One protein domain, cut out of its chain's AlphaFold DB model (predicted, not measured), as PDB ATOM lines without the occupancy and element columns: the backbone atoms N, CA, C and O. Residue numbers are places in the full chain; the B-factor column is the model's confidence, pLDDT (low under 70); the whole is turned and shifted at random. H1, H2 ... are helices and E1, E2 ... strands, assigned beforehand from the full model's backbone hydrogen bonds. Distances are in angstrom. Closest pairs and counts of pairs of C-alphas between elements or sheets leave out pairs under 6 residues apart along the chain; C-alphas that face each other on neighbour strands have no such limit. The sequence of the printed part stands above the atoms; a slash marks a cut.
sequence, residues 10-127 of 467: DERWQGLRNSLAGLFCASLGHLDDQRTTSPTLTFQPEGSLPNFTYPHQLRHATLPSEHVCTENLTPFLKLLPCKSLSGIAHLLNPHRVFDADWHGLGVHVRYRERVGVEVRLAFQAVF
ATOM      1  N   ASP A  10      13.352  16.168  37.204       88.25
ATOM      2  CA  ASP A  10      12.392  15.173  37.677       88.25
ATOM      3  C   ASP A  10      12.354  13.931  36.775       88.25
ATOM      4  O   ASP A  10      12.342  12.810  37.283       88.25
ATOM      5  N   GLU A  11      12.484  14.093  35.455       89.88
ATOM      6  CA  GLU A  11      12.664  12.969  34.521       89.88
ATOM      7  C   GLU A  11      13.969  12.212  34.790       89.88
ATOM      8  O   GLU A  11      13.987  10.979  34.825       89.88
ATOM      9  N   ARG A  12      15.075  12.931  35.047       90.81
ATOM     10  CA  ARG A  12      16.345  12.290  35.436       90.81
ATOM     11  C   ARG A  12      16.234  11.575  36.777       90.81
ATOM     12  O   ARG A  12      16.789  10.489  36.930       90.81
ATOM     13  N   TRP A  13      15.525  12.166  37.738       91.75
ATOM     14  CA  TRP A  13      15.251  11.549  39.034       91.75
ATOM     15  C   TRP A  13      14.434  10.262  38.874       91.75
ATOM     16  O   TRP A  13      14.799   9.233  39.439       91.75
ATOM     17  N   GLN A  14      13.383  10.281  38.053       92.81
ATOM     18  CA  GLN A  14      12.585   9.100  37.725       92.81
ATOM     19  C   GLN A  14      13.421   8.016  37.031       92.81
ATOM     20  O   GLN A  14      13.378   6.852  37.435       92.81
ATOM     21  N   GLY A  15      14.232   8.390  36.037       93.50
ATOM     22  CA  GLY A  15      15.137   7.470  35.348       93.50
ATOM     23  C   GLY A  15      16.155   6.823  36.290       93.50
ATOM     24  O   GLY A  15      16.371   5.609  36.227       93.50
ATOM     25  N   LEU A  16      16.734   7.604  37.211       93.25
ATOM     26  CA  LEU A  16      17.651   7.105  38.238       93.25
ATOM     27  C   LEU A  16      16.957   6.102  39.165       93.25
ATOM     28  O   LEU A  16      17.469   4.999  39.353       93.25
ATOM     29  N   ARG A  17      15.787   6.454  39.711       93.88
ATOM     30  CA  ARG A  17      15.013   5.582  40.608       93.88
ATOM     31  C   ARG A  17      14.651   4.253  39.953       93.88
ATOM     32  O   ARG A  17      14.888   3.206  40.546       93.88
ATOM     33  N   ASN A  18      14.156   4.286  38.716       93.00
ATOM     34  CA  ASN A  18      13.795   3.080  37.969       93.00
ATOM     35  C   ASN A  18      15.018   2.206  37.651       93.00
ATOM     36  O   ASN A  18      14.954   0.982  37.757       93.00
ATOM     37  N   SER A  19      16.153   2.826  37.314       93.25
ATOM     38  CA  SER A  19      17.400   2.098  37.050       93.25
ATOM     39  C   SER A  19      17.945   1.427  38.315       93.25
ATOM     40  O   SER A  19      18.352   0.269  38.273       93.25
ATOM     41  N   LEU A  20      17.924   2.132  39.452       91.25
ATOM     42  CA  LEU A  20      18.360   1.586  40.740       91.25
ATOM     43  C   LEU A  20      17.414   0.497  41.254       91.25
ATOM     44  O   LEU A  20      17.892  -0.490  41.809       91.25
ATOM     45  N   ALA A  21      16.105   0.643  41.031       91.81
ATOM     46  CA  ALA A  21      15.110  -0.378  41.348       91.81
ATOM     47  C   ALA A  21      15.436  -1.710  40.655       91.81
ATOM     48  O   ALA A  21      15.514  -2.747  41.312       91.81
ATOM     49  N   GLY A  22      15.722  -1.667  39.348       89.56
ATOM     50  CA  GLY A  22      16.134  -2.849  38.589       89.56
ATOM     51  C   GLY A  22      17.511  -3.386  38.990       89.56
ATOM     52  O   GLY A  22      17.698  -4.597  39.057       89.56
ATOM     53  N   LEU A  23      18.474  -2.505  39.289       90.06
ATOM     54  CA  LEU A  23      19.830  -2.914  39.669       90.06
ATOM     55  C   LEU A  23      19.858  -3.651  41.010       90.06
ATOM     56  O   LEU A  23      20.562  -4.650  41.130       90.06
ATOM     57  N   PHE A  24      19.129  -3.152  42.008       89.50
ATOM     58  CA  PHE A  24      19.153  -3.695  43.364       89.50
ATOM     59  C   PHE A  24      17.995  -4.640  43.676       89.50
ATOM     60  O   PHE A  24      17.959  -5.137  44.794       89.50
ATOM     61  N   CYS A  25      17.092  -4.911  42.726       88.50
ATOM     62  CA  CYS A  25      15.842  -5.640  42.974       88.50
ATOM     63  C   CYS A  25      15.048  -5.013  44.132       88.50
ATOM     64  O   CYS A  25      14.660  -5.696  45.072       88.50
ATOM     65  N   ALA A  26      14.883  -3.691  44.091       89.25
ATOM     66  CA  ALA A  26      14.241  -2.918  45.148       89.25
ATOM     67  C   ALA A  26      13.075  -2.098  44.596       89.25
ATOM     68  O   ALA A  26      13.095  -1.650  43.447       89.25
ATOM     69  N   SER A  27      12.093  -1.796  45.436       90.88
ATOM     70  CA  SER A  27      10.879  -1.050  45.082       90.88
ATOM     71  C   SER A  27      11.095   0.464  44.914       90.88
ATOM     72  O   SER A  27      10.144   1.242  45.017       90.88
ATOM     73  N   LEU A  28      12.325   0.914  44.621       89.81
ATOM     74  CA  LEU A  28      12.710   2.334  44.523       89.81
ATOM     75  C   LEU A  28      11.945   3.109  43.437       89.81
ATOM     76  O   LEU A  28      11.872   4.337  43.498       89.81
ATOM     77  N   GLY A  29      11.328   2.416  42.474       86.81
ATOM     78  CA  GLY A  29      10.422   3.019  41.491       86.81
ATOM     79  C   GLY A  29       9.218   3.730  42.128       86.81
ATOM     80  O   GLY A  29       8.754   4.733  41.589       86.81
ATOM     81  N   HIS A  30       8.777   3.300  43.319       88.31
ATOM     82  CA  HIS A  30       7.666   3.911  44.066       88.31
ATOM     83  C   HIS A  30       8.032   5.209  44.810       88.31
ATOM     84  O   HIS A  30       7.183   5.781  45.497       88.31
ATOM     85  N   LEU A  31       9.286   5.669  44.744       89.69
ATOM     86  CA  LEU A  31       9.710   6.950  45.325       89.69
ATOM     87  C   LEU A  31       9.246   8.127  44.456       89.69
ATOM     88  O   LEU A  31      10.048   8.759  43.779       89.69
ATOM     89  N   ASP A  32       7.950   8.393  44.429       87.44
ATOM     90  CA  ASP A  32       7.339   9.494  43.688       87.44
ATOM     91  C   ASP A  32       7.535  10.865  44.370       87.44
ATOM     92  O   ASP A  32       8.298  11.026  45.333       87.44
ATOM     93  N   ASP A  33       6.845  11.878  43.849       86.25
ATOM     94  CA  ASP A  33       6.890  13.238  44.384       86.25
ATOM     95  C   ASP A  33       6.311  13.312  45.811       86.25
ATOM     96  O   ASP A  33       6.770  14.127  46.617       86.25
ATOM     97  N   GLN A  34       5.416  12.384  46.191       88.62
ATOM     98  CA  GLN A  34       4.858  12.296  47.549       88.62
ATOM     99  C   GLN A  34       5.891  11.867  48.593       88.62
ATOM    100  O   GLN A  34       5.665  12.033  49.795       88.62
ATOM    101  N   ARG A  35       7.027  11.318  48.156       90.25
ATOM    102  CA  ARG A  35       8.126  10.877  49.025       90.25
ATOM    103  C   ARG A  35       9.418  11.650  48.801       90.25
ATOM    104  O   ARG A  35      10.410  11.349  49.461       90.25
ATOM    105  N   THR A  36       9.418  12.635  47.903       91.94
ATOM    106  CA  THR A  36      10.619  13.370  47.502       91.94
ATOM    107  C   THR A  36      10.596  14.808  48.032       91.94
ATOM    108  O   THR A  36       9.635  15.550  47.857       91.94
ATOM    109  N   THR A  37      11.684  15.224  48.679       91.94
ATOM    110  CA  THR A  37      11.897  16.569  49.237       91.94
ATOM    111  C   THR A  37      13.283  17.115  48.877       91.94
ATOM    112  O   THR A  37      14.119  16.416  48.300       91.94
ATOM    113  N   SER A  38      13.551  18.381  49.214       92.12
ATOM    114  CA  SER A  38      14.833  19.050  48.947       92.12
ATOM    115  C   SER A  38      15.389  19.736  50.207       92.12
ATOM    116  O   SER A  38      15.405  20.964  50.279       92.12
ATOM    117  N   PRO A  39      15.850  18.970  51.216       91.44
ATOM    118  CA  PRO A  39      16.292  19.493  52.512       91.44
ATOM    119  C   PRO A  39      17.709  20.095  52.467       91.44
ATOM    120  O   PRO A  39      18.664  19.515  52.987       91.44
ATOM    121  N   THR A  40      17.863  21.279  51.873       83.75
ATOM    122  CA  THR A  40      19.177  21.904  51.603       83.75
ATOM    123  C   THR A  40      19.992  22.231  52.858       83.75
ATOM    124  O   THR A  40      21.218  22.154  52.812       83.75
ATOM    125  N   LEU A  41      19.342  22.534  53.990       77.81
ATOM    126  CA  LEU A  41      20.031  22.799  55.264       77.81
ATOM    127  C   LEU A  41      20.735  21.554  55.833       77.81
ATOM    128  O   LEU A  41      21.848  21.646  56.340       77.81
ATOM    129  N   THR A  42      20.089  20.387  55.746       81.31
ATOM    130  CA  THR A  42      20.547  19.144  56.391       81.31
ATOM    131  C   THR A  42      21.390  18.282  55.445       81.31
ATOM    132  O   THR A  42      22.269  17.537  55.883       81.31
ATOM    133  N   PHE A  43      21.155  18.386  54.135       85.31
ATOM    134  CA  PHE A  43      21.836  17.601  53.106       85.31
ATOM    135  C   PHE A  43      22.685  18.493  52.204       85.31
ATOM    136  O   PHE A  43      22.285  18.875  51.107       85.31
ATOM    137  N   GLN A  44      23.902  18.770  52.663       80.62
ATOM    138  CA  GLN A  44      24.935  19.367  51.823       80.62
ATOM    139  C   GLN A  44      25.677  18.290  51.006       80.62
ATOM    140  O   GLN A  44      25.792  17.144  51.466       80.62
ATOM    141  N   PRO A  45      26.192  18.628  49.808       81.12
ATOM    142  CA  PRO A  45      27.014  17.717  49.015       81.12
ATOM    143  C   PRO A  45      28.262  17.247  49.781       81.12
ATOM    144  O   PRO A  45      29.013  18.051  50.319       81.12
ATOM    145  N   GLU A  46      28.525  15.936  49.799       79.38
ATOM    146  CA  GLU A  46      29.731  15.359  50.432       79.38
ATOM    147  C   GLU A  46      31.008  15.465  49.571       79.38
ATOM    148  O   GLU A  46      32.089  15.040  49.989       79.38
ATOM    149  N   GLY A  47      30.884  15.961  48.342       81.31
ATOM    150  CA  GLY A  47      31.969  16.150  47.382       81.31
ATOM    151  C   GLY A  47      31.762  17.427  46.574       81.31
ATOM    152  O   GLY A  47      30.817  18.177  46.817       81.31
ATOM    153  N   SER A  48      32.637  17.666  45.601       84.44
ATOM    154  CA  SER A  48      32.494  18.808  44.698       84.44
ATOM    155  C   SER A  48      31.300  18.583  43.774       84.44
ATOM    156  O   SER A  48      31.096  17.472  43.281       84.44
ATOM    157  N   LEU A  49      30.530  19.632  43.498       86.25
ATOM    158  CA  LEU A  49      29.562  19.582  42.409       86.25
ATOM    159  C   LEU A  49      30.326  19.710  41.081       86.25
ATOM    160  O   LEU A  49      31.183  20.589  40.967       86.25
ATOM    161  N   PRO A  50      30.084  18.827  40.101       85.81
ATOM    162  CA  PRO A  50      30.706  18.952  38.789       85.81
ATOM    163  C   PRO A  50      30.309  20.279  38.138       85.81
ATOM    164  O   PRO A  50      29.183  20.747  38.292       85.81
ATOM    165  N   ASN A  51      31.235  20.902  37.412       84.06
ATOM    166  CA  ASN A  51      30.960  22.162  36.730       84.06
ATOM    167  C   ASN A  51      30.141  21.896  35.459       84.06
ATOM    168  O   ASN A  51      30.691  21.681  34.378       84.06
ATOM    169  N   PHE A  52      28.823  21.841  35.615       82.69
ATOM    170  CA  PHE A  52      27.870  21.699  34.521       82.69
ATOM    171  C   PHE A  52      27.162  23.024  34.247       82.69
ATOM    172  O   PHE A  52      26.953  23.835  35.144       82.69
ATOM    173  N   THR A  53      26.731  23.214  33.000       81.19
ATOM    174  CA  THR A  53      26.032  24.423  32.533       81.19
ATOM    175  C   THR A  53      24.657  24.621  33.190       81.19
ATOM    176  O   THR A  53      24.076  25.696  33.086       81.19
ATOM    177  N   TYR A  54      24.128  23.595  33.865       79.38
ATOM    178  CA  TYR A  54      22.814  23.600  34.508       79.38
ATOM    179  C   TYR A  54      22.927  23.671  36.038       79.38
ATOM    180  O   TYR A  54      23.843  23.078  36.615       79.38
ATOM    181  N   PRO A  55      21.974  24.331  36.722       83.75
ATOM    182  CA  PRO A  55      21.952  24.374  38.177       83.75
ATOM    183  C   PRO A  55      21.709  22.981  38.771       83.75
ATOM    184  O   PRO A  55      20.888  22.201  38.282       83.75
ATOM    185  N   HIS A  56      22.398  22.688  39.871       86.56
ATOM    186  CA  HIS A  56      22.202  21.460  40.633       86.56
ATOM    187  C   HIS A  56      21.007  21.616  41.574       86.56
ATOM    188  O   HIS A  56      20.853  22.650  42.222       86.56
ATOM    189  N   GLN A  57      20.177  20.579  41.679       89.06
ATOM    190  CA  GLN A  57      19.069  20.534  42.631       89.06
ATOM    191  C   GLN A  57      19.189  19.301  43.523       89.06
ATOM    192  O   GLN A  57      19.505  18.209  43.052       89.06
ATOM    193  N   LEU A  58      18.912  19.478  44.814       91.31
ATOM    194  CA  LEU A  58      18.873  18.389  45.781       91.31
ATOM    195  C   LEU A  58      17.537  17.640  45.673       91.31
ATOM    196  O   LEU A  58      16.471  18.257  45.691       91.31
ATOM    197  N   ARG A  59      17.592  16.309  45.617       92.94
ATOM    198  CA  ARG A  59      16.441  15.415  45.797       92.94
ATOM    199  C   ARG A  59      16.782  14.424  46.905       92.94
ATOM    200  O   ARG A  59      17.843  13.804  46.880       92.94
ATOM    201  N   HIS A  60      15.903  14.315  47.888       93.06
ATOM    202  CA  HIS A  60      15.988  13.382  49.002       93.06
ATOM    203  C   HIS A  60      14.662  12.642  49.090       93.06
ATOM    204  O   HIS A  60      13.614  13.279  49.123       93.06
ATOM    205  N   ALA A  61      14.698  11.317  49.137       92.69
ATOM    206  CA  ALA A  61      13.489  10.522  49.247       92.69
ATOM    207  C   ALA A  61      13.725   9.298  50.125       92.69
ATOM    208  O   ALA A  61      14.839   8.779  50.201       92.69
ATOM    209  N   THR A  62      12.667   8.852  50.790       91.50
ATOM    210  CA  THR A  62      12.702   7.740  51.746       91.50
ATOM    211  C   THR A  62      11.524   6.813  51.498       91.50
ATOM    212  O   THR A  62      10.399   7.290  51.347       91.50
ATOM    213  N   LEU A  63      11.771   5.501  51.495       91.81
ATOM    214  CA  LEU A  63      10.744   4.466  51.374       91.81
ATOM    215  C   LEU A  63      10.804   3.555  52.610       91.81
ATOM    216  O   LEU A  63      11.517   2.559  52.588       91.81
ATOM    217  N   PRO A  64      10.119   3.910  53.710       89.62
ATOM    218  CA  PRO A  64      10.306   3.235  54.997       89.62
ATOM    219  C   PRO A  64       9.802   1.789  55.027       89.62
ATOM    220  O   PRO A  64      10.284   0.996  55.824       89.62
ATOM    221  N   SER A  65       8.853   1.455  54.150       86.62
ATOM    222  CA  SER A  65       8.280   0.115  54.000       86.62
ATOM    223  C   SER A  65       9.179  -0.855  53.219       86.62
ATOM    224  O   SER A  65       8.847  -2.031  53.108       86.62
ATOM    225  N   GLU A  66      10.277  -0.372  52.627       88.31
ATOM    226  CA  GLU A  66      11.230  -1.194  51.878       88.31
ATOM    227  C   GLU A  66      12.414  -1.549  52.782       88.31
ATOM    228  O   GLU A  66      13.288  -0.720  53.054       88.31
ATOM    229  N   HIS A  67      12.442  -2.791  53.254       84.00
ATOM    230  CA  HIS A  67      13.540  -3.319  54.057       84.00
ATOM    231  C   HIS A  67      14.650  -3.899  53.172       84.00
ATOM    232  O   HIS A  67      14.427  -4.246  52.014       84.00
ATOM    233  N   VAL A  68      15.861  -4.015  53.722       85.19
ATOM    234  CA  VAL A  68      16.968  -4.679  53.027       85.19
ATOM    235  C   VAL A  68      16.773  -6.195  53.099       85.19
ATOM    236  O   VAL A  68      16.660  -6.761  54.180       85.19
ATOM    237  N   CYS A  69      16.785  -6.850  51.947       81.88
ATOM    238  CA  CYS A  69      16.617  -8.286  51.770       81.88
ATOM    239  C   CYS A  69      17.927  -8.961  51.326       81.88
ATOM    240  O   CYS A  69      18.830  -8.332  50.761       81.88
ATOM    241  N   THR A  70      17.999 -10.286  51.490       81.69
ATOM    242  CA  THR A  70      19.108 -11.129  50.994       81.69
ATOM    243  C   THR A  70      19.338 -10.963  49.489       81.69
ATOM    244  O   THR A  70      20.476 -10.982  49.011       81.69
ATOM    245  N   GLU A  71      18.267 -10.714  48.740       84.75
ATOM    246  CA  GLU A  71      18.288 -10.472  47.299       84.75
ATOM    247  C   GLU A  71      18.999  -9.170  46.916       84.75
ATOM    248  O   GLU A  71      19.579  -9.115  45.833       84.75
ATOM    249  N   ASN A  72      19.060  -8.163  47.802       87.31
ATOM    250  CA  ASN A  72      19.799  -6.919  47.550       87.31
ATOM    251  C   ASN A  72      21.321  -7.101  47.698       87.31
ATOM    252  O   ASN A  72      22.100  -6.355  47.097       87.31
ATOM    253  N   LEU A  73      21.774  -8.100  48.468       86.19
ATOM    254  CA  LEU A  73      23.204  -8.354  48.673       86.19
ATOM    255  C   LEU A  73      23.874  -8.877  47.399       86.19
ATOM    256  O   LEU A  73      24.990  -8.480  47.072       86.19
ATOM    257  N   THR A  74      23.186  -9.719  46.631       85.44
ATOM    258  CA  THR A  74      23.720 -10.270  45.377       85.44
ATOM    259  C   THR A  74      24.129  -9.185  44.361       85.44
ATOM    260  O   THR A  74      25.278  -9.207  43.908       85.44
ATOM    261  N   PRO A  75      23.265  -8.221  43.974       88.25
ATOM    262  CA  PRO A  75      23.653  -7.131  43.085       88.25
ATOM    263  C   PRO A  75      24.667  -6.181  43.722       88.25
ATOM    264  O   PRO A  75      25.547  -5.692  43.017       88.25
ATOM    265  N   PHE A  76      24.620  -5.974  45.042       88.94
ATOM    266  CA  PHE A  76      25.633  -5.187  45.743       88.94
ATOM    267  C   PHE A  76      27.037  -5.792  45.601       88.94
ATOM    268  O   PHE A  76      27.975  -5.091  45.222       88.94
ATOM    269  N   LEU A  77      27.184  -7.104  45.812       87.50
ATOM    270  CA  LEU A  77      28.460  -7.800  45.626       87.50
ATOM    271  C   LEU A  77      28.916  -7.780  44.165       87.50
ATOM    272  O   LEU A  77      30.114  -7.703  43.908       87.50
ATOM    273  N   LYS A  78      27.992  -7.792  43.195       88.25
ATOM    274  CA  LYS A  78      28.334  -7.692  41.764       88.25
ATOM    275  C   LYS A  78      29.014  -6.372  41.385       88.25
ATOM    276  O   LYS A  78      29.668  -6.341  40.346       88.25
ATOM    277  N   LEU A  79      28.887  -5.318  42.198       88.25
ATOM    278  CA  LEU A  79      29.586  -4.043  41.985       88.25
ATOM    279  C   LEU A  79      31.071  -4.100  42.373       88.25
ATOM    280  O   LEU A  79      31.831  -3.208  41.998       88.25
ATOM    281  N   LEU A  80      31.499  -5.123  43.118       86.88
ATOM    282  CA  LEU A  80      32.899  -5.299  43.492       86.88
ATOM    283  C   LEU A  80      33.692  -5.928  42.332       86.88
ATOM    284  O   LEU A  80      33.176  -6.830  41.669       86.88
ATOM    285  N   PRO A  81      34.965  -5.532  42.111       86.19
ATOM    286  CA  PRO A  81      35.772  -6.013  40.982       86.19
ATOM    287  C   PRO A  81      35.842  -7.541  40.868       86.19
ATOM    288  O   PRO A  81      35.774  -8.091  39.771       86.19
ATOM    289  N   CYS A  82      35.920  -8.228  42.011       87.00
ATOM    290  CA  CYS A  82      36.006  -9.685  42.092       87.00
ATOM    291  C   CYS A  82      34.677 -10.365  42.457       87.00
ATOM    292  O   CYS A  82      34.655 -11.571  42.711       87.00
ATOM    293  N   LYS A  83      33.562  -9.622  42.489       88.25
ATOM    294  CA  LYS A  83      32.252 -10.115  42.944       88.25
ATOM    295  C   LYS A  83      32.378 -10.803  44.309       88.25
ATOM    296  O   LYS A  83      33.053 -10.271  45.178       88.25
ATOM    297  N   SER A  84      31.785 -11.984  44.487       81.75
ATOM    298  CA  SER A  84      31.930 -12.846  45.669       81.75
ATOM    299  C   SER A  84      33.100 -13.841  45.590       81.75
ATOM    300  O   SER A  84      33.257 -14.672  46.482       81.75
ATOM    301  N   LEU A  85      33.914 -13.798  44.527       84.38
ATOM    302  CA  LEU A  85      34.954 -14.805  44.285       84.38
ATOM    303  C   LEU A  85      36.226 -14.561  45.106       84.38
ATOM    304  O   LEU A  85      36.950 -15.511  45.386       84.38
ATOM    305  N   SER A  86      36.525 -13.311  45.476       82.75
ATOM    306  CA  SER A  86      37.701 -12.987  46.291       82.75
ATOM    307  C   SER A  86      37.580 -11.651  47.031       82.75
ATOM    308  O   SER A  86      36.702 -10.830  46.751       82.75
ATOM    309  N   GLY A  87      38.481 -11.432  47.994       83.06
ATOM    310  CA  GLY A  87      38.526 -10.231  48.829       83.06
ATOM    311  C   GLY A  87      37.477 -10.228  49.944       83.06
ATOM    312  O   GLY A  87      36.954 -11.269  50.332       83.06
ATOM    313  N   ILE A  88      37.151  -9.035  50.448       76.88
ATOM    314  CA  ILE A  88      36.194  -8.835  51.553       76.88
ATOM    315  C   ILE A  88      34.800  -9.411  51.261       76.88
ATOM    316  O   ILE A  88      34.096  -9.831  52.172       76.88
ATOM    317  N   ALA A  89      34.418  -9.475  49.984       80.50
ATOM    318  CA  ALA A  89      33.141 -10.012  49.539       80.50
ATOM    319  C   ALA A  89      32.947 -11.492  49.885       80.50
ATOM    320  O   ALA A  89      31.813 -11.922  50.072       80.50
ATOM    321  N   HIS A  90      34.037 -12.260  49.983       80.19
ATOM    322  CA  HIS A  90      33.985 -13.674  50.351       80.19
ATOM    323  C   HIS A  90      33.561 -13.881  51.816       80.19
ATOM    324  O   HIS A  90      33.009 -14.920  52.156       80.19
ATOM    325  N   LEU A  91      33.768 -12.872  52.672       76.69
ATOM    326  CA  LEU A  91      33.375 -12.903  54.085       76.69
ATOM    327  C   LEU A  91      31.878 -12.614  54.292       76.69
ATOM    328  O   LEU A  91      31.347 -12.829  55.379       76.69
ATOM    329  N   LEU A  92      31.180 -12.118  53.267       78.19
ATOM    330  CA  LEU A  92      29.774 -11.726  53.354       78.19
ATOM    331  C   LEU A  92      28.859 -12.917  53.030       78.19
ATOM    332  O   LEU A  92      28.262 -12.981  51.955       78.19
ATOM    333  N   ASN A  93      28.750 -13.867  53.966       75.44
ATOM    334  CA  ASN A  93      27.774 -14.959  53.883       75.44
ATOM    335  C   ASN A  93      26.353 -14.413  54.132       75.44
ATOM    336  O   ASN A  93      26.089 -13.974  55.252       75.44
ATOM    337  N   PRO A  94      25.424 -14.474  53.155       77.00
ATOM    338  CA  PRO A  94      24.094 -13.886  53.290       77.00
ATOM    339  C   PRO A  94      23.338 -14.356  54.536       77.00
ATOM    340  O   PRO A  94      22.798 -13.527  55.254       77.00
ATOM    341  N   HIS A  95      23.340 -15.655  54.846       75.00
ATOM    342  CA  HIS A  95      22.571 -16.176  55.979       75.00
ATOM    343  C   HIS A  95      23.072 -15.601  57.303       75.00
ATOM    344  O   HIS A  95      22.321 -14.958  58.020       75.00
ATOM    345  N   ARG A  96      24.381 -15.704  57.558       74.12
ATOM    346  CA  ARG A  96      24.984 -15.161  58.783       74.12
ATOM    347  C   ARG A  96      24.792 -13.652  58.876       74.12
ATOM    348  O   ARG A  96      24.509 -13.138  59.945       74.12
ATOM    349  N   VAL A  97      24.953 -12.948  57.762       76.69
ATOM    350  CA  VAL A  97      24.898 -11.489  57.710       76.69
ATOM    351  C   VAL A  97      23.490 -10.946  57.972       76.69
ATOM    352  O   VAL A  97      23.352  -9.959  58.690       76.69
ATOM    353  N   PHE A  98      22.460 -11.575  57.407       78.81
ATOM    354  CA  PHE A  98      21.068 -11.164  57.609       78.81
ATOM    355  C   PHE A  98      20.455 -11.710  58.896       78.81
ATOM    356  O   PHE A  98      19.432 -11.189  59.328       78.81
ATOM    357  N   ASP A  99      21.111 -12.667  59.557       76.88
ATOM    358  CA  ASP A  99      20.742 -13.036  60.920       76.88
ATOM    359  C   ASP A  99      21.099 -11.930  61.934       76.88
ATOM    360  O   ASP A  99      20.654 -12.022  63.075       76.88
ATOM    361  N   ALA A 100      21.915 -10.923  61.582       79.69
ATOM    362  CA  ALA A 100      22.290  -9.803  62.455       79.69
ATOM    363  C   ALA A 100      21.071  -8.997  62.936       79.69
ATOM    364  O   ALA A 100      20.165  -8.720  62.151       79.69
ATOM    365  N   ASP A 101      21.095  -8.537  64.192       79.81
ATOM    366  CA  ASP A 101      19.994  -7.767  64.795       79.81
ATOM    367  C   ASP A 101      19.745  -6.449  64.054       79.81
ATOM    368  O   ASP A 101      18.613  -5.980  63.944       79.81
ATOM    369  N   TRP A 102      20.814  -5.870  63.500       83.38
ATOM    370  CA  TRP A 102      20.741  -4.728  62.596       83.38
ATOM    371  C   TRP A 102      21.672  -4.940  61.422       83.38
ATOM    372  O   TRP A 102      22.805  -5.379  61.599       83.38
ATOM    373  N   HIS A 103      21.241  -4.553  60.230       86.56
ATOM    374  CA  HIS A 103      22.082  -4.574  59.044       86.56
ATOM    375  C   HIS A 103      21.737  -3.413  58.110       86.56
ATOM    376  O   HIS A 103      20.646  -2.849  58.152       86.56
ATOM    377  N   GLY A 104      22.697  -3.024  57.274       88.44
ATOM    378  CA  GLY A 104      22.560  -1.896  56.366       88.44
ATOM    379  C   GLY A 104      23.475  -2.014  55.155       88.44
ATOM    380  O   GLY A 104      24.642  -2.393  55.262       88.44
ATOM    381  N   LEU A 105      22.937  -1.643  53.996       88.81
ATOM    382  CA  LEU A 105      23.655  -1.515  52.732       88.81
ATOM    383  C   LEU A 105      23.658  -0.045  52.310       88.81
ATOM    384  O   LEU A 105      22.643   0.640  52.397       88.81
ATOM    385  N   GLY A 106      24.800   0.446  51.835       90.56
ATOM    386  CA  GLY A 106      24.955   1.824  51.382       90.56
ATOM    387  C   GLY A 106      25.787   1.912  50.113       90.56
ATOM    388  O   GLY A 106      26.881   1.359  50.032       90.56
ATOM    389  N   VAL A 107      25.292   2.656  49.128       90.50
ATOM    390  CA  VAL A 107      26.039   3.009  47.916       90.50
ATOM    391  C   VAL A 107      26.114   4.521  47.845       90.50
ATOM    392  O   VAL A 107      25.100   5.202  47.729       90.50
ATOM    393  N   HIS A 108      27.324   5.056  47.938       90.69
ATOM    394  CA  HIS A 108      27.572   6.489  47.867       90.69
ATOM    395  C   HIS A 108      28.352   6.793  46.599       90.69
ATOM    396  O   HIS A 108      29.408   6.210  46.370       90.69
ATOM    397  N   VAL A 109      27.863   7.738  45.805       91.38
ATOM    398  CA  VAL A 109      28.556   8.228  44.614       91.38
ATOM    399  C   VAL A 109      28.868   9.698  44.831       91.38
ATOM    400  O   VAL A 109      27.976  10.478  45.164       91.38
ATOM    401  N   ARG A 110      30.132  10.085  44.660       90.38
ATOM    402  CA  ARG A 110      30.539  11.490  44.727       90.38
ATOM    403  C   ARG A 110      31.503  11.847  43.618       90.38
ATOM    404  O   ARG A 110      32.301  11.022  43.182       90.38
ATOM    405  N   TYR A 111      31.463  13.107  43.222       90.12
ATOM    406  CA  TYR A 111      32.440  13.680  42.317       90.12
ATOM    407  C   TYR A 111      33.557  14.362  43.116       90.12
ATOM    408  O   TYR A 111      33.311  15.084  44.088       90.12
ATOM    409  N   ARG A 112      34.803  14.103  42.724       89.44
ATOM    410  CA  ARG A 112      35.993  14.798  43.213       89.44
ATOM    411  C   ARG A 112      36.698  15.418  42.021       89.44
ATOM    412  O   ARG A 112      37.181  14.691  41.160       89.44
ATOM    413  N   GLU A 113      36.833  16.736  42.020       85.06
ATOM    414  CA  GLU A 113      37.342  17.510  40.879       85.06
ATOM    415  C   GLU A 113      38.659  16.980  40.281       85.06
ATOM    416  O   GLU A 113      38.817  16.961  39.068       85.06
ATOM    417  N   ARG A 114      39.582  16.482  41.119       86.69
ATOM    418  CA  ARG A 114      40.902  15.985  40.682       86.69
ATOM    419  C   ARG A 114      41.003  14.469  40.484       86.69
ATOM    420  O   ARG A 114      42.027  14.000  40.009       86.69
ATOM    421  N   VAL A 115      39.999  13.702  40.909       88.50
ATOM    422  CA  VAL A 115      40.050  12.221  40.928       88.50
ATOM    423  C   VAL A 115      38.986  11.609  40.013       88.50
ATOM    424  O   VAL A 115      39.160  10.500  39.523       88.50
ATOM    425  N   GLY A 116      37.896  12.331  39.757       89.38
ATOM    426  CA  GLY A 116      36.734  11.835  39.032       89.38
ATOM    427  C   GLY A 116      35.647  11.319  39.973       89.38
ATOM    428  O   GLY A 116      35.430  11.859  41.062       89.38
ATOM    429  N   VAL A 117      34.920  10.296  39.527       90.88
ATOM    430  CA  VAL A 117      33.804   9.707  40.275       90.88
ATOM    431  C   VAL A 117      34.330   8.665  41.256       90.88
ATOM    432  O   VAL A 117      34.983   7.703  40.866       90.88
ATOM    433  N   GLU A 118      34.006   8.837  42.531       91.12
ATOM    434  CA  GLU A 118      34.252   7.840  43.566       91.12
ATOM    435  C   GLU A 118      32.939   7.167  43.954       91.12
ATOM    436  O   GLU A 118      31.986   7.832  44.374       91.12
ATOM    437  N   VAL A 119      32.925   5.838  43.869       90.06
ATOM    438  CA  VAL A 119      31.845   4.994  44.377       90.06
ATOM    439  C   VAL A 119      32.323   4.328  45.661       90.06
ATOM    440  O   VAL A 119      33.314   3.600  45.661       90.06
ATOM    441  N   ARG A 120      31.620   4.572  46.768       89.31
ATOM    442  CA  ARG A 120      31.853   3.919  48.057       89.31
ATOM    443  C   ARG A 120      30.689   2.994  48.372       89.31
ATOM    444  O   ARG A 120      29.572   3.455  48.594       89.31
ATOM    445  N   LEU A 121      30.992   1.708  48.460       88.19
ATOM    446  CA  LEU A 121      30.086   0.681  48.955       88.19
ATOM    447  C   LEU A 121      30.302   0.521  50.464       88.19
ATOM    448  O   LEU A 121      31.440   0.480  50.929       88.19
ATOM    449  N   ALA A 122      29.218   0.481  51.228       88.50
ATOM    450  CA  ALA A 122      29.220   0.297  52.669       88.50
ATOM    451  C   ALA A 122      28.282  -0.854  53.028       88.50
ATOM    452  O   ALA A 122      27.146  -0.902  52.563       88.50
ATOM    453  N   PHE A 123      28.771  -1.759  53.865       85.62
ATOM    454  CA  PHE A 123      27.973  -2.791  54.502       85.62
ATOM    455  C   PHE A 123      28.141  -2.657  56.014       85.62
ATOM    456  O   PHE A 123      29.253  -2.410  56.488       85.62
ATOM    457  N   GLN A 124      27.047  -2.758  56.757       85.81
ATOM    458  CA  GLN A 124      27.026  -2.670  58.213       85.81
ATOM    459  C   GLN A 124      26.168  -3.805  58.755       85.81
ATOM    460  O   GLN A 124      25.108  -4.081  58.205       85.81
ATOM    461  N   ALA A 125      26.622  -4.437  59.832       82.06
ATOM    462  CA  ALA A 125      25.851  -5.402  60.595       82.06
ATOM    463  C   ALA A 125      26.206  -5.269  62.080       82.06
ATOM    464  O   ALA A 125      27.363  -5.015  62.421       82.06
ATOM    465  N   VAL A 126      25.208  -5.399  62.948       81.00
ATOM    466  CA  VAL A 126      25.338  -5.394  64.406       81.00
ATOM    467  C   VAL A 126      24.876  -6.752  64.893       81.00
ATOM    468  O   VAL A 126      23.716  -7.118  64.718       81.00
ATOM    469  N   PHE A 127      25.807  -7.493  65.476       73.06
ATOM    470  CA  PHE A 127      25.572  -8.830  65.990       73.06
ATOM    471  C   PHE A 127      25.517  -8.793  67.508       73.06
ATOM    472  O   PHE A 127      26.418  -8.225  68.131       73.06
TER     473      PHE A 127
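This is residues 10 to 127 of the 467 residues of an uncharacterized protein of Pycnoporus cinnabarinus (UniProt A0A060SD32). A long hairpin of two strands, E1 and E2, makes a narrow wall, with helix H3 over one face of it, at residues 72 to 77, and two short helices by H3, H5 packed on it near Thr 70 and H4 close to it near Leu 77. The longest helix, H1, stands off the hairpin with the short H2 packed on it and meets H3 at residues 23 to 24, while the long stretch 31 to 69, with no named element, makes a wide loop that is tied by a short antiparallel pairing of residues 36 to 37 with 60 to 61. The printed part has 118 residues with five named helices and two named strands, which follow each other along the chain as H1 H2 H3 H4 H5 E1 E2; the class is mixed, helices and strands, with 38 residues in the helices and 22 in the strands, and the sheet, E1 - E2, is antiparallel. It is only just compact, close to loose, with a radius of gyration of the C-alphas of 16.1 A and spans of 45 by 37 by 25 A.

Begin at E1, residues 102 to 112, and E2, residues 116 to 126, an antiparallel hairpin with 168 degrees between directions. Look there for N 104 and O 124, 2.8 A apart, and N 110 and O 118, 2.9 A apart, both within hydrogen-bond range. H3, residues 70 to 78, is near E2, with 5 pairs of C-alphas within 10 A; its closest C-alphas to E1 are those of Leu 73 and Leu 105, 8.0 A apart. H5, residues 94 to 98, touches H3, closest at the C-alphas of Thr 70 and Pro 94, 6.1 A. H4, residues 87 to 91, is close to H3 but not clearly touching, with the C-alphas of Leu 77 and Ala 89 closest at 6.5 A. H1, residues 10 to 24, touches H3 with residues 23 to 24 alone, about perpendicular at 80 degrees; the closest C-alphas, Phe 24 and Asn 72, are 5.3 A apart. H2, residues 27 to 30, touches H1, closest at the C-alphas of Ala 21 and Leu 28, 4.8 A. H1 is apart from E1 and E2. In H1 and H5 every O i to N i+4 pair is within hydrogen-bond range; H3 has 3 of 5, H4 has 0 of 1 but 2 of 2 O i to N i+3 pairs, and H2 is too short for an O i to N i+4 pair.

Find C-alpha 102 at (20.741, -4.728, 62.596); from there E1 runs 31.5 A to C-alpha 112. E2 runs 32.7 A back to C-alpha 126 at (25.338, -5.394, 64.406). H1 begins at C-alpha 10, (12.392, 15.173, 37.677), and is 20.8 A long; H3 is 13.5 A long.

The C-alphas farthest apart are those of Thr 53 and Arg 96, 47.5 A. The printed part has no cut; the link from H2 to H3, 39 residues, is long. Mean pLDDT of the printed part is 86.3, and no printed residue is under 70.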